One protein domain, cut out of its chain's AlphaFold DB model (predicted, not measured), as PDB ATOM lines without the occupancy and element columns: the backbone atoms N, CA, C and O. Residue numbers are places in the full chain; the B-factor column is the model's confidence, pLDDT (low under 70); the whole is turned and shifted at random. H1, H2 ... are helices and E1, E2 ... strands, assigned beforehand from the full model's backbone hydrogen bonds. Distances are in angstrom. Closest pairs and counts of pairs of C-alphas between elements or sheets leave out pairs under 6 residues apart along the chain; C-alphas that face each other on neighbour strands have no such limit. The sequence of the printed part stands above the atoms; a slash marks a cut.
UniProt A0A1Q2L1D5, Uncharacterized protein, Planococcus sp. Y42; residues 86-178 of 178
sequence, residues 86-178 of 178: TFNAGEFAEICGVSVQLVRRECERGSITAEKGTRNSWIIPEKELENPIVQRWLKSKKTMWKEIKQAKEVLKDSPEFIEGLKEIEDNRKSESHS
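What this domain is: This is residues 86 to 178 of the 178 residues of an uncharacterized protein of Planococcus sp. Y42 (UniProt A0A1Q2L1D5). A small head at one end holds a two-stranded ribbon, E1 and E2, with the short helices H1, H2 and H3 around it; from this head the long helix H4 sticks out as an arm with residues 145 to 153, and at its far end the chain turns a corner into H5, making a long L. The printed part has 93 residues with five named helices and two named strands, in the order E1, H1, H2, E2, H3, H4, H5. The sheet E1 - E2 is antiparallel, and the class is mostly helix. The whole is extended, with a radius of gyration of the C-alphas of 19.7 A and spans of 52 by 34 by 17 A.

How they stand to each other: Begin at strand E1, residues 86 to 88, whose antiparallel neighbour is E2, residues 122 to 125, at 150 degrees; look for N 87 and O 124, and N 124 and O 87, each pair 2.8 A apart and within hydrogen-bond range. Next comes H1, residues 89 to 96, which touches H2, residues 100 to 108, closest at the C-alphas of Ala 93 and Val 100, 5.3 A; at 73 degrees they are only just about perpendicular. The closest C-alphas of H1 and E2 are those of Ala 89 and Trp 122, 5.5 A. H3, residues 126 to 130, is near H1. H4, residues 132 to 157, touches H1 with residues 134 to 141 alone, at a steep tilt of 56 degrees, the same way; the closest C-alphas are those of Cys 96 and Leu 138, 5.2 A. H5, residues 159 to 175, is close to H4 but not clearly touching, with the C-alphas of Leu 155 and Ile 162 closest at 6.5 A, and only just about perpendicular at 73 degrees. H5 is apart from H1, H2 and H3. Every O i to N i+4 pair is within hydrogen-bond range in H1, H2, H4 and H5; in H3 it is 0 of 1, beside 2 of 2 O i to N i+3 pairs.

Where its parts are: Find C-alpha 86 at (204.220, 238.725, 113.431), where E1 begins its 6.8 A. H1 measures 10.3 A, H2 12.3 A, E2 9.7 A and H3 8.2 A. From C-alpha 132 at (216.669, 228.049, 105.871), H4 runs 38.1 A. H5 runs 24.8 A to C-alpha 175 at (222.058, 203.014, 142.410).

The domain as a whole: The C-alphas of Thr 118 and Glu 160 are the two farthest apart, 54.0 A. The printed part has no cut, and the link from H2 to E2, 13 residues, is long. The mean pLDDT of the printed part is 77.1; look for values under 70 at residues 154 to 165 and 172 to 178, among others.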
ATOM      1  N   THR A  86     202.972 238.781 112.679       83.50
ATOM      2  CA  THR A  86     204.220 238.725 113.431       83.50
ATOM      3  C   THR A  86     204.041 237.830 114.639       83.50
ATOM      4  O   THR A  86     202.995 237.864 115.285       83.50
ATOM      5  N   PHE A  87     205.076 237.076 114.965       83.50
ATOM      6  CA  PHE A  87     205.162 236.226 116.137       83.50
ATOM      7  C   PHE A  87     206.079 236.857 117.171       83.50
ATOM      8  O   PHE A  87     207.072 237.506 116.828       83.50
ATOM      9  N   ASN A  88     205.800 236.610 118.443       88.19
ATOM     10  CA  ASN A  88     206.802 236.826 119.472       88.19
ATOM     11  C   ASN A  88     207.799 235.647 119.529       88.19
ATOM     12  O   ASN A  88     207.522 234.549 119.048       88.19
ATOM     13  N   ALA A  89     208.967 235.842 120.149       85.62
ATOM     14  CA  ALA A  89     209.985 234.782 120.265       85.62
ATOM     15  C   ALA A  89     209.489 233.486 120.940       85.62
ATOM     16  O   ALA A  89     210.043 232.422 120.675       85.62
ATOM     17  N   GLY A  90     208.498 233.571 121.835       82.75
ATOM     18  CA  GLY A  90     207.905 232.414 122.505       82.75
ATOM     19  C   GLY A  90     207.057 231.581 121.550       82.75
ATOM     20  O   GLY A  90     207.319 230.395 121.373       82.75
ATOM     21  N   GLU A  91     206.115 232.233 120.871       82.00
ATOM     22  CA  GLU A  91     205.269 231.625 119.835       82.00
ATOM     23  C   GLU A  91     206.121 231.013 118.721       82.00
ATOM     24  O   GLU A  91     205.917 229.873 118.305       82.00
ATOM     25  N   PHE A  92     207.145 231.743 118.277       84.62
ATOM     26  CA  PHE A  92     208.038 231.287 117.222       84.62
ATOM     27  C   PHE A  92     208.843 230.047 117.642       84.62
ATOM     28  O   PHE A  92     209.001 229.105 116.863       84.62
ATOM     29  N   ALA A  93     209.313 230.012 118.892       83.44
ATOM     30  CA  ALA A  93     210.023 228.866 119.452       83.44
ATOM     31  C   ALA A  93     209.128 227.621 119.540       83.44
ATOM     32  O   ALA A  93     209.562 226.524 119.184       83.44
ATOM     33  N   GLU A  94     207.871 227.792 119.947       79.38
ATOM     34  CA  GLU A  94     206.888 226.713 120.034       79.38
ATOM     35  C   GLU A  94     206.579 226.110 118.655       79.38
ATOM     36  O   GLU A  94     206.657 224.886 118.470       79.38
ATOM     37  N   ILE A  95     206.326 226.963 117.656       78.56
ATOM     38  CA  ILE A  95     206.104 226.551 116.262       78.56
ATOM     39  C   ILE A  95     207.297 225.729 115.763       78.56
ATOM     40  O   ILE A  95     207.125 224.604 115.277       78.56
ATOM     41  N   CYS A  96     208.510 226.242 115.969       78.56
ATOM     42  CA  CYS A  96     209.747 225.633 115.488       78.56
ATOM     43  C   CYS A  96     210.205 224.415 116.309       78.56
ATOM     44  O   CYS A  96     210.991 223.611 115.813       78.56
ATOM     45  N   GLY A  97     209.700 224.243 117.536       77.19
ATOM     46  CA  GLY A  97     210.120 223.180 118.456       77.19
ATOM     47  C   GLY A  97     211.540 223.370 118.984       77.19
ATOM     48  O   GLY A  97     212.282 222.399 119.105       77.19
ATOM     49  N   VAL A  98     211.925 224.614 119.264       85.56
ATOM     50  CA  VAL A  98     213.240 224.972 119.818       85.56
ATOM     51  C   VAL A  98     213.083 225.807 121.085       85.56
ATOM     52  O   VAL A  98     211.980 226.197 121.454       85.56
ATOM     53  N   SER A  99     214.185 226.096 121.780       88.31
ATOM     54  CA  SER A  99     214.137 226.968 122.954       88.31
ATOM     55  C   SER A  99     214.014 228.444 122.561       88.31
ATOM     56  O   SER A  99     214.603 228.903 121.581       88.31
ATOM     57  N   VAL A 100     213.318 229.226 123.391       88.12
ATOM     58  CA  VAL A 100     213.198 230.688 123.222       88.12
ATOM     59  C   VAL A 100     214.574 231.364 123.181       88.12
ATOM     60  O   VAL A 100     214.781 232.316 122.435       88.12
ATOM     61  N   GLN A 101     215.544 230.861 123.952       90.81
ATOM     62  CA  GLN A 101     216.913 231.384 123.953       90.81
ATOM     63  C   GLN A 101     217.618 231.196 122.607       90.81
ATOM     64  O   GLN A 101     218.367 232.079 122.193       90.81
ATOM     65  N   LEU A 102     217.378 230.074 121.921       89.62
ATOM     66  CA  LEU A 102     217.941 229.840 120.593       89.62
ATOM     67  C   LEU A 102     217.363 230.833 119.581       89.62
ATOM     68  O   LEU A 102     218.125 231.456 118.850       89.62
ATOM     69  N   VAL A 103     216.042 231.041 119.601       87.94
ATOM     70  CA  VAL A 103     215.375 232.026 118.731       87.94
ATOM     71  C   VAL A 103     215.936 233.426 118.965       87.94
ATOM     72  O   VAL A 103     216.342 234.087 118.013       87.94
ATOM     73  N   ARG A 104     216.033 233.861 120.228       89.88
ATOM     74  CA  ARG A 104     216.596 235.174 120.586       89.88
ATOM     75  C   ARG A 104     218.020 235.345 120.075       89.88
ATOM     76  O   ARG A 104     218.322 236.371 119.483       89.88
ATOM     77  N   ARG A 105     218.867 234.331 120.255       91.38
ATOM     78  CA  ARG A 105     220.257 234.348 119.785       91.38
ATOM     79  C   ARG A 105     220.344 234.503 118.267       91.38
ATOM     80  O   ARG A 105     221.178 235.259 117.783       91.38
ATOM     81  N   GLU A 106     219.502 233.799 117.517       90.38
ATOM     82  CA  GLU A 106     219.493 233.902 116.053       90.38
ATOM     83  C   GLU A 106     218.902 235.231 115.560       90.38
ATOM     84  O   GLU A 106     219.367 235.758 114.550       90.38
ATOM     85  N   CYS A 107     217.973 235.835 116.307       90.19
ATOM     86  CA  CYS A 107     217.522 237.208 116.057       90.19
ATOM     87  C   CYS A 107     218.636 238.235 116.346       90.19
ATOM     88  O   CYS A 107     218.874 239.137 115.551       90.19
ATOM     89  N   GLU A 108     219.374 238.080 117.452       91.19
ATOM     90  CA  GLU A 108     220.513 238.947 117.814       91.19
ATOM     91  C   GLU A 108     221.648 238.892 116.790       91.19
ATOM     92  O   GLU A 108     222.310 239.898 116.544       91.19
ATOM     93  N   ARG A 109     221.860 237.720 116.183       90.75
ATOM     94  CA  ARG A 109     222.849 237.502 115.120       90.75
ATOM     95  C   ARG A 109     222.412 238.046 113.760       90.75
ATOM     96  O   ARG A 109     223.239 238.103 112.857       90.75
ATOM     97  N   GLY A 110     221.137 238.403 113.602       88.75
ATOM     98  CA  GLY A 110     220.553 238.770 112.312       88.75
ATOM     99  C   GLY A 110     220.325 237.580 111.373       88.75
ATOM    100  O   GLY A 110     220.017 237.784 110.203       88.75
ATOM    101  N   SER A 111     220.461 236.345 111.864       89.75
ATOM    102  CA  SER A 111     220.136 235.131 111.105       89.75
ATOM    103  C   SER A 111     218.632 235.000 110.849       89.75
ATOM    104  O   SER A 111     218.235 234.369 109.875       89.75
ATOM    105  N   ILE A 112     217.812 235.554 111.750       89.44
ATOM    106  CA  ILE A 112     216.356 235.685 111.631       89.44
ATOM    107  C   ILE A 112     216.041 237.177 111.643       89.44
ATOM    108  O   ILE A 112     216.414 237.875 112.591       89.44
ATOM    109  N   THR A 113     215.354 237.667 110.611       89.25
ATOM    110  CA  THR A 113     214.951 239.077 110.559       89.25
ATOM    111  C   THR A 113     213.893 239.330 111.621       89.25
ATOM    112  O   THR A 113     212.805 238.769 111.556       89.25
ATOM    113  N   ALA A 114     214.183 240.175 112.604       89.75
ATOM    114  CA  ALA A 114     213.243 240.469 113.675       89.75
ATOM    115  C   ALA A 114     213.429 241.893 114.194       89.75
ATOM    116  O   ALA A 114     214.544 242.418 114.234       89.75
ATOM    117  N   GLU A 115     212.338 242.505 114.636       88.25
ATOM    118  CA  GLU A 115     212.358 243.807 115.294       88.25
ATOM    119  C   GLU A 115     212.371 243.623 116.813       88.25
ATOM    120  O   GLU A 115     211.665 242.776 117.366       88.25
ATOM    121  N   LYS A 116     213.179 244.420 117.520       85.19
ATOM    122  CA  LYS A 116     213.120 244.451 118.984       85.19
ATOM    123  C   LYS A 116     211.855 245.189 119.409       85.19
ATOM    124  O   LYS A 116     211.726 246.390 119.192       85.19
ATOM    125  N   GLY A 117     210.944 244.462 120.040       78.94
ATOM    126  CA  GLY A 117     209.763 245.017 120.680       78.94
ATOM    127  C   GLY A 117     210.071 245.613 122.055       78.94
ATOM    128  O   GLY A 117     211.215 245.705 122.510       78.94
ATOM    129  N   THR A 118     209.017 246.003 122.768       75.38
ATOM    130  CA  THR A 118     209.137 246.535 124.130       75.38
ATOM    131  C   THR A 118     209.521 245.426 125.121       75.38
ATOM    132  O   THR A 118     209.127 244.268 124.973       75.38
ATOM    133  N   ARG A 119     210.314 245.766 126.151       69.69
ATOM    134  CA  ARG A 119     210.732 244.844 127.234       69.69
ATOM    135  C   ARG A 119     211.462 243.565 126.765       69.69
ATOM    136  O   ARG A 119     211.131 242.474 127.219       69.69
ATOM    137  N   ASN A 120     212.471 243.678 125.894       67.62
ATOM    138  CA  ASN A 120     213.249 242.525 125.390       67.62
ATOM    139  C   ASN A 120     212.402 241.451 124.672       67.62
ATOM    140  O   ASN A 120     212.755 240.266 124.654       67.62
ATOM    141  N   SER A 121     211.278 241.850 124.077       79.75
ATOM    142  CA  SER A 121     210.531 240.999 123.156       79.75
ATOM    143  C   SER A 121     211.110 241.110 121.744       79.75
ATOM    144  O   SER A 121     211.686 242.131 121.376       79.75
ATOM    145  N   TRP A 122     210.985 240.041 120.963       86.56
ATOM    146  CA  TRP A 122     211.301 240.051 119.535       86.56
ATOM    147  C   TRP A 122     210.006 239.895 118.761       86.56
ATOM    148  O   TRP A 122     209.187 239.062 119.143       86.56
ATOM    149  N   ILE A 123     209.857 240.689 117.710       87.94
ATOM    150  CA  ILE A 123     208.748 240.676 116.766       87.94
ATOM    151  C   ILE A 123     209.304 240.089 115.473       87.94
ATOM    152  O   ILE A 123     210.124 240.706 114.796       87.94
ATOM    153  N   ILE A 124     208.904 238.862 115.172       89.06
ATOM    154  CA  ILE A 124     209.430 238.067 114.065       89.06
ATOM    155  C   ILE A 124     208.328 237.974 113.006       89.06
ATOM    156  O   ILE A 124     207.249 237.470 113.317       89.06
ATOM    157  N   PRO A 125     208.533 238.457 111.775       85.31
ATOM    158  CA  PRO A 125     207.523 238.375 110.735       85.31
ATOM    159  C   PRO A 125     207.342 236.929 110.263       85.31
ATOM    160  O   PRO A 125     208.289 236.145 110.231       85.31
ATOM    161  N   GLU A 126     206.123 236.578 109.858       82.75
ATOM    162  CA  GLU A 126     205.752 235.211 109.475       82.75
ATOM    163  C   GLU A 126     206.593 234.644 108.328       82.75
ATOM    164  O   GLU A 126     206.919 233.458 108.342       82.75
ATOM    165  N   LYS A 127     207.049 235.499 107.409       83.00
ATOM    166  CA  LYS A 127     207.972 235.124 106.327       83.00
ATOM    167  C   LYS A 127     209.253 234.435 106.813       83.00
ATOM    168  O   LYS A 127     209.837 233.641 106.087       83.00
ATOM    169  N   GLU A 128     209.691 234.684 108.049       86.62
ATOM    170  CA  GLU A 128     210.877 234.022 108.606       86.62
ATOM    171  C   GLU A 128     210.654 232.535 108.888       86.62
ATOM    172  O   GLU A 128     211.619 231.804 109.104       86.62
ATOM    173  N   LEU A 129     209.416 232.037 108.833       81.25
ATOM    174  CA  LEU A 129     209.175 230.597 108.821       81.25
ATOM    175  C   LEU A 129     209.808 229.926 107.596       81.25
ATOM    176  O   LEU A 129     210.190 228.762 107.682       81.25
ATOM    177  N   GLU A 130     209.983 230.644 106.486       82.06
ATOM    178  CA  GLU A 130     210.642 230.146 105.271       82.06
ATOM    179  C   GLU A 130     212.177 230.195 105.356       82.06
ATOM    180  O   GLU A 130     212.871 229.641 104.503       82.06
ATOM    181  N   ASN A 131     212.727 230.804 106.413       83.25
ATOM    182  CA  ASN A 131     214.165 230.934 106.603       83.25
ATOM    183  C   ASN A 131     214.849 229.547 106.636       83.25
ATOM    184  O   ASN A 131     214.392 228.646 107.351       83.25
ATOM    185  N   PRO A 132     215.981 229.342 105.929       86.56
ATOM    186  CA  PRO A 132     216.669 228.049 105.871       86.56
ATOM    187  C   PRO A 132     217.056 227.445 107.229       86.56
ATOM    188  O   PRO A 132     217.159 226.221 107.355       86.56
ATOM    189  N   ILE A 133     217.319 228.273 108.244       87.06
ATOM    190  CA  ILE A 133     217.634 227.806 109.604       87.06
ATOM    191  C   ILE A 133     216.361 227.308 110.293       87.06
ATOM    192  O   ILE A 133     216.353 226.229 110.887       87.06
ATOM    193  N   VAL A 134     215.265 228.045 110.136       84.31
ATOM    194  CA  VAL A 134     213.955 227.702 110.697       84.31
ATOM    195  C   VAL A 134     213.393 226.433 110.054       84.31
ATOM    196  O   VAL A 134     212.939 225.524 110.751       84.31
ATOM    197  N   GLN A 135     213.535 226.286 108.737       82.50
ATOM    198  CA  GLN A 135     213.164 225.063 108.020       82.50
ATOM    199  C   GLN A 135     213.931 223.829 108.518       82.50
ATOM    200  O   GLN A 135     213.360 222.738 108.621       82.50
ATOM    201  N   ARG A 136     215.206 223.982 108.905       80.88
ATOM    202  CA  ARG A 136     215.968 222.893 109.542       80.88
ATOM    203  C   ARG A 136     215.393 222.512 110.904       80.88
ATOM    204  O   ARG A 136     215.259 221.318 111.174       80.88
ATOM    205  N   TRP A 137     215.023 223.486 111.732       85.12
ATOM    206  CA  TRP A 137     214.382 223.222 113.026       85.12
ATOM    207  C   TRP A 137     213.057 222.481 112.857       85.12
ATOM    208  O   TRP A 137     212.850 221.435 113.474       85.12
ATOM    209  N   LEU A 138     212.212 222.938 111.933       74.00
ATOM    210  CA  LEU A 138     210.937 222.294 111.620       74.00
ATOM    211  C   LEU A 138     211.118 220.860 111.110       74.00
ATOM    212  O   LEU A 138     210.362 219.965 111.498       74.00
ATOM    213  N   LYS A 139     212.133 220.609 110.275       76.31
ATOM    214  CA  LYS A 139     212.472 219.253 109.823       76.31
ATOM    215  C   LYS A 139     212.902 218.369 110.996       76.31
ATOM    216  O   LYS A 139     212.400 217.256 111.114       76.31
ATOM    217  N   SER A 140     213.763 218.875 111.879       77.25
ATOM    218  CA  SER A 140     214.204 218.156 113.082       77.25
ATOM    219  C   SER A 140     213.030 217.814 114.001       77.25
ATOM    220  O   SER A 140     212.912 216.675 114.449       77.25
ATOM    221  N   LYS A 141     212.120 218.770 114.226       74.19
ATOM    222  CA  LYS A 141     210.882 218.566 114.989       74.19
ATOM    223  C   LYS A 141     210.044 217.446 114.368       74.19
ATOM    224  O   LYS A 141     209.655 216.517 115.067       74.19
ATOM    225  N   LYS A 142     209.799 217.485 113.053       71.38
ATOM    226  CA  LYS A 142     209.033 216.442 112.341       71.38
ATOM    227  C   LYS A 142     209.666 215.053 112.473       71.38
ATOM    228  O   LYS A 142     208.939 214.088 112.700       71.38
ATOM    229  N   THR A 143     210.990 214.950 112.355       71.50
ATOM    230  CA  THR A 143     211.713 213.683 112.543       71.50
ATOM    231  C   THR A 143     211.547 213.158 113.967       71.50
ATOM    232  O   THR A 143     211.118 212.021 114.138       71.50
ATOM    233  N   MET A 144     211.761 214.008 114.976       67.62
ATOM    234  CA  MET A 144     211.579 213.647 116.385       67.62
ATOM    235  C   MET A 144     210.155 213.141 116.668       67.62
ATOM    236  O   MET A 144     209.974 212.109 117.304       67.62
ATOM    237  N   TRP A 145     209.121 213.812 116.150       67.94
ATOM    238  CA  TRP A 145     207.735 213.351 116.313       67.94
ATOM    239  C   TRP A 145     207.462 212.008 115.638       67.94
ATOM    240  O   TRP A 145     206.689 211.205 116.163       67.94
ATOM    241  N   LYS A 146     208.089 211.747 114.486       70.50
ATOM    242  CA  LYS A 146     207.985 210.455 113.802       70.50
ATOM    243  C   LYS A 146     208.605 209.340 114.645       70.50
ATOM    244  O   LYS A 146     207.972 208.300 114.804       70.50
ATOM    245  N   GLU A 147     209.782 209.577 115.214       68.94
ATOM    246  CA  GLU A 147     210.470 208.631 116.101       68.94
ATOM    247  C   GLU A 147     209.671 208.378 117.383       68.94
ATOM    248  O   GLU A 147     209.447 207.228 117.740       68.94
ATOM    249  N   ILE A 148     209.135 209.427 118.021       66.25
ATOM    250  CA  ILE A 148     208.257 209.293 119.196       66.25
ATOM    251  C   ILE A 148     207.020 208.462 118.857       66.25
ATOM    252  O   ILE A 148     206.598 207.622 119.650       66.25
ATOM    253  N   LYS A 149     206.415 208.684 117.687       70.88
ATOM    254  CA  LYS A 149     205.253 207.908 117.253       70.88
ATOM    255  C   LYS A 149     205.619 206.439 117.041       70.88
ATOM    256  O   LYS A 149     204.902 205.578 117.529       70.88
ATOM    257  N   GLN A 150     206.738 206.155 116.379       71.56
ATOM    258  CA  GLN A 150     207.232 204.787 116.192       71.56
ATOM    259  C   GLN A 150     207.544 204.104 117.528       71.56
ATOM    260  O   GLN A 150     207.116 202.976 117.742       71.56
ATOM    261  N   ALA A 151     208.209 204.801 118.450       68.69
ATOM    262  CA  ALA A 151     208.491 204.291 119.788       68.69
ATOM    263  C   ALA A 151     207.202 203.979 120.563       68.69
ATOM    264  O   ALA A 151     207.120 202.949 121.224       68.69
ATOM    265  N   LYS A 152     206.167 204.825 120.448       69.50
ATOM    266  CA  LYS A 152     204.853 204.570 121.058       69.50
ATOM    267  C   LYS A 152     204.156 203.337 120.489       69.50
ATOM    268  O   LYS A 152     203.543 202.615 121.263       69.50
ATOM    269  N   GLU A 153     204.241 203.100 119.181       73.94
ATOM    270  CA  GLU A 153     203.677 201.885 118.573       73.94
ATOM    271  C   GLU A 153     204.415 200.631 119.069       73.94
ATOM    272  O   GLU A 153     203.777 199.699 119.540       73.94
ATOM    273  N   VAL A 154     205.756 200.646 119.096       69.12
ATOM    274  CA  VAL A 154     206.558 199.519 119.618       69.12
ATOM    275  C   VAL A 154     206.246 199.232 121.090       69.12
ATOM    276  O   VAL A 154     206.098 198.076 121.478       69.12
ATOM    277  N   LEU A 155     206.109 200.276 121.913       61.62
ATOM    278  CA  LEU A 155     205.746 200.130 123.326       61.62
ATOM    279  C   LEU A 155     204.332 199.573 123.513       61.62
ATOM    280  O   LEU A 155     204.081 198.862 124.479       61.62
ATOM    281  N   LYS A 156     203.401 199.888 122.610       66.50
ATOM    282  CA  LYS A 156     202.018 199.409 122.685       66.50
ATOM    283  C   LYS A 156     201.905 197.911 122.394       66.50
ATOM    284  O   LYS A 156     201.057 197.252 122.992       66.50
ATOM    285  N   ASP A 157     202.770 197.395 121.525       65.25
ATOM    286  CA  ASP A 157     202.735 196.004 121.063       65.25
ATOM    287  C   ASP A 157     203.650 195.060 121.867       65.25
ATOM    288  O   ASP A 157     203.619 193.852 121.642       65.25
ATOM    289  N   SER A 158     204.453 195.571 122.810       62.22
ATOM    290  CA  SER A 158     205.414 194.754 123.566       62.22
ATOM    291  C   SER A 158     205.384 195.053 125.075       62.22
ATOM    292  O   SER A 158     206.187 195.847 125.579       62.22
ATOM    293  N   PRO A 159     204.458 194.427 125.830       66.38
ATOM    294  CA  PRO A 159     204.379 194.571 127.283       66.38
ATOM    295  C   PRO A 159     205.647 194.090 128.009       66.38
ATOM    296  O   PRO A 159     206.014 194.710 129.007       66.38
ATOM    297  N   GLU A 160     206.376 193.094 127.481       67.38
ATOM    298  CA  GLU A 160     207.669 192.677 128.056       67.38
ATOM    299  C   GLU A 160     208.724 193.796 127.979       67.38
ATOM    300  O   GLU A 160     209.553 193.951 128.874       67.38
ATOM    301  N   PHE A 161     208.678 194.634 126.935       60.72
ATOM    302  CA  PHE A 161     209.599 195.762 126.776       60.72
ATOM    303  C   PHE A 161     209.300 196.898 127.767       60.72
ATOM    304  O   PHE A 161     210.219 197.545 128.267       60.72
ATOM    305  N   ILE A 162     208.024 197.125 128.098       62.81
ATOM    306  CA  ILE A 162     207.625 198.074 129.152       62.81
ATOM    307  C   ILE A 162     208.130 197.599 130.520       62.81
ATOM    308  O   ILE A 162     208.578 198.417 131.324       62.81
ATOM    309  N   GLU A 163     208.056 196.298 130.791       68.12
ATOM    310  CA  GLU A 163     208.515 195.707 132.049       68.12
ATOM    311  C   GLU A 163     210.041 195.807 132.196       68.12
ATOM    312  O   GLU A 163     210.522 196.298 133.219       68.12
ATOM    313  N   GLY A 164     210.796 195.528 131.127       68.00
ATOM    314  CA  GLY A 164     212.248 195.735 131.106       68.00
ATOM    315  C   GLY A 164     212.671 197.203 131.275       68.00
ATOM    316  O   GLY A 164     213.658 197.494 131.948       68.00
ATOM    317  N   LEU A 165     211.914 198.162 130.725       68.50
ATOM    318  CA  LEU A 165     212.180 199.590 130.952       68.50
ATOM    319  C   LEU A 165     211.938 200.008 132.410       68.50
ATOM    320  O   LEU A 165     212.688 200.840 132.925       68.50
ATOM    321  N   LYS A 166     210.934 199.428 133.079       70.31
ATOM    322  CA  LYS A 166     210.681 199.659 134.510       70.31
ATOM    323  C   LYS A 166     211.798 199.088 135.378       70.31
ATOM    324  O   LYS A 166     212.289 199.806 136.241       70.31
ATOM    325  N   GLU A 167     212.259 197.866 135.103       72.69
ATOM    326  CA  GLU A 167     213.400 197.275 135.820       72.69
ATOM    327  C   GLU A 167     214.671 198.127 135.682       72.69
ATOM    328  O   GLU A 167     215.381 198.356 136.660       72.69
ATOM    329  N   ILE A 168     214.949 198.653 134.485       72.06
ATOM    330  CA  ILE A 168     216.094 199.550 134.261       72.06
ATOM    331  C   ILE A 168     215.938 200.856 135.054       72.06
ATOM    332  O   ILE A 168     216.916 201.353 135.617       72.06
ATOM    333  N   GLU A 169     214.735 201.430 135.108       69.50
ATOM    334  CA  GLU A 169     214.471 202.656 135.866       69.50
ATOM    335  C   GLU A 169     214.593 202.439 137.385       69.50
ATOM    336  O   GLU A 169     215.180 203.274 138.080       69.50
ATOM    337  N   ASP A 170     214.105 201.308 137.890       72.62
ATOM    338  CA  ASP A 170     214.172 200.939 139.307       72.62
ATOM    339  C   ASP A 170     215.612 200.625 139.752       72.62
ATOM    340  O   ASP A 170     216.042 201.061 140.828       72.62
ATOM    341  N   ASN A 171     216.412 199.989 138.891       73.25
ATOM    342  CA  ASN A 171     217.850 199.792 139.113       73.25
ATOM    343  C   ASN A 171     218.617 201.127 139.140       73.25
ATOM    344  O   ASN A 171     219.482 201.350 139.985       73.25
ATOM    345  N   ARG A 172     218.246 202.087 138.286       68.06
ATOM    346  CA  ARG A 172     218.864 203.425 138.287       68.06
ATOM    347  C   ARG A 172     218.554 204.225 139.553       68.06
ATOM    348  O   ARG A 172     219.397 204.976 140.042       68.06
ATOM    349  N   LYS A 173     217.330 204.100 140.075       66.81
ATOM    350  CA  LYS A 173     216.911 204.764 141.319       66.81
ATOM    351  C   LYS A 173     217.621 204.173 142.533       66.81
ATOM    352  O   LYS A 173     218.065 204.938 143.385       66.81
ATOM    353  N   SER A 174     217.786 202.854 142.580       61.47
ATOM    354  CA  SER A 174     218.496 202.169 143.666       61.47
ATOM    355  C   SER A 174     220.008 202.447 143.675       61.47
ATOM    356  O   SER A 174     220.567 202.662 144.749       61.47
ATOM    357  N   GLU A 175     220.651 202.582 142.510       55.88
ATOM    358  CA  GLU A 175     222.058 203.014 142.410       55.88
ATOM    359  C   GLU A 175     222.279 204.479 142.825       55.88
ATOM    360  O   GLU A 175     223.338 204.824 143.331       55.88
ATOM    361  N   SER A 176     221.284 205.353 142.647       54.03
ATOM    362  CA  SER A 176     221.383 206.769 143.048       54.03
ATOM    363  C   SER A 176     221.205 207.028 144.552       54.03
ATOM    364  O   SER A 176     221.381 208.159 144.999       54.03
ATOM    365  N   HIS A 177     220.798 206.007 145.314       50.66
ATOM    366  CA  HIS A 177     220.554 206.066 146.763       50.66
ATOM    367  C   HIS A 177     221.527 205.181 147.569       50.66
ATOM    368  O   HIS A 177     221.317 204.988 148.769       50.66
ATOM    369  N   SER A 178     222.574 204.657 146.920       46.28
ATOM    370  CA  SER A 178     223.714 203.959 147.541       46.28
ATOM    371  C   SER A 178     224.959 204.844 147.500       46.28
ATOM    372  O   SER A 178     225.753 204.772 148.461       46.28
TER     373      SER A 178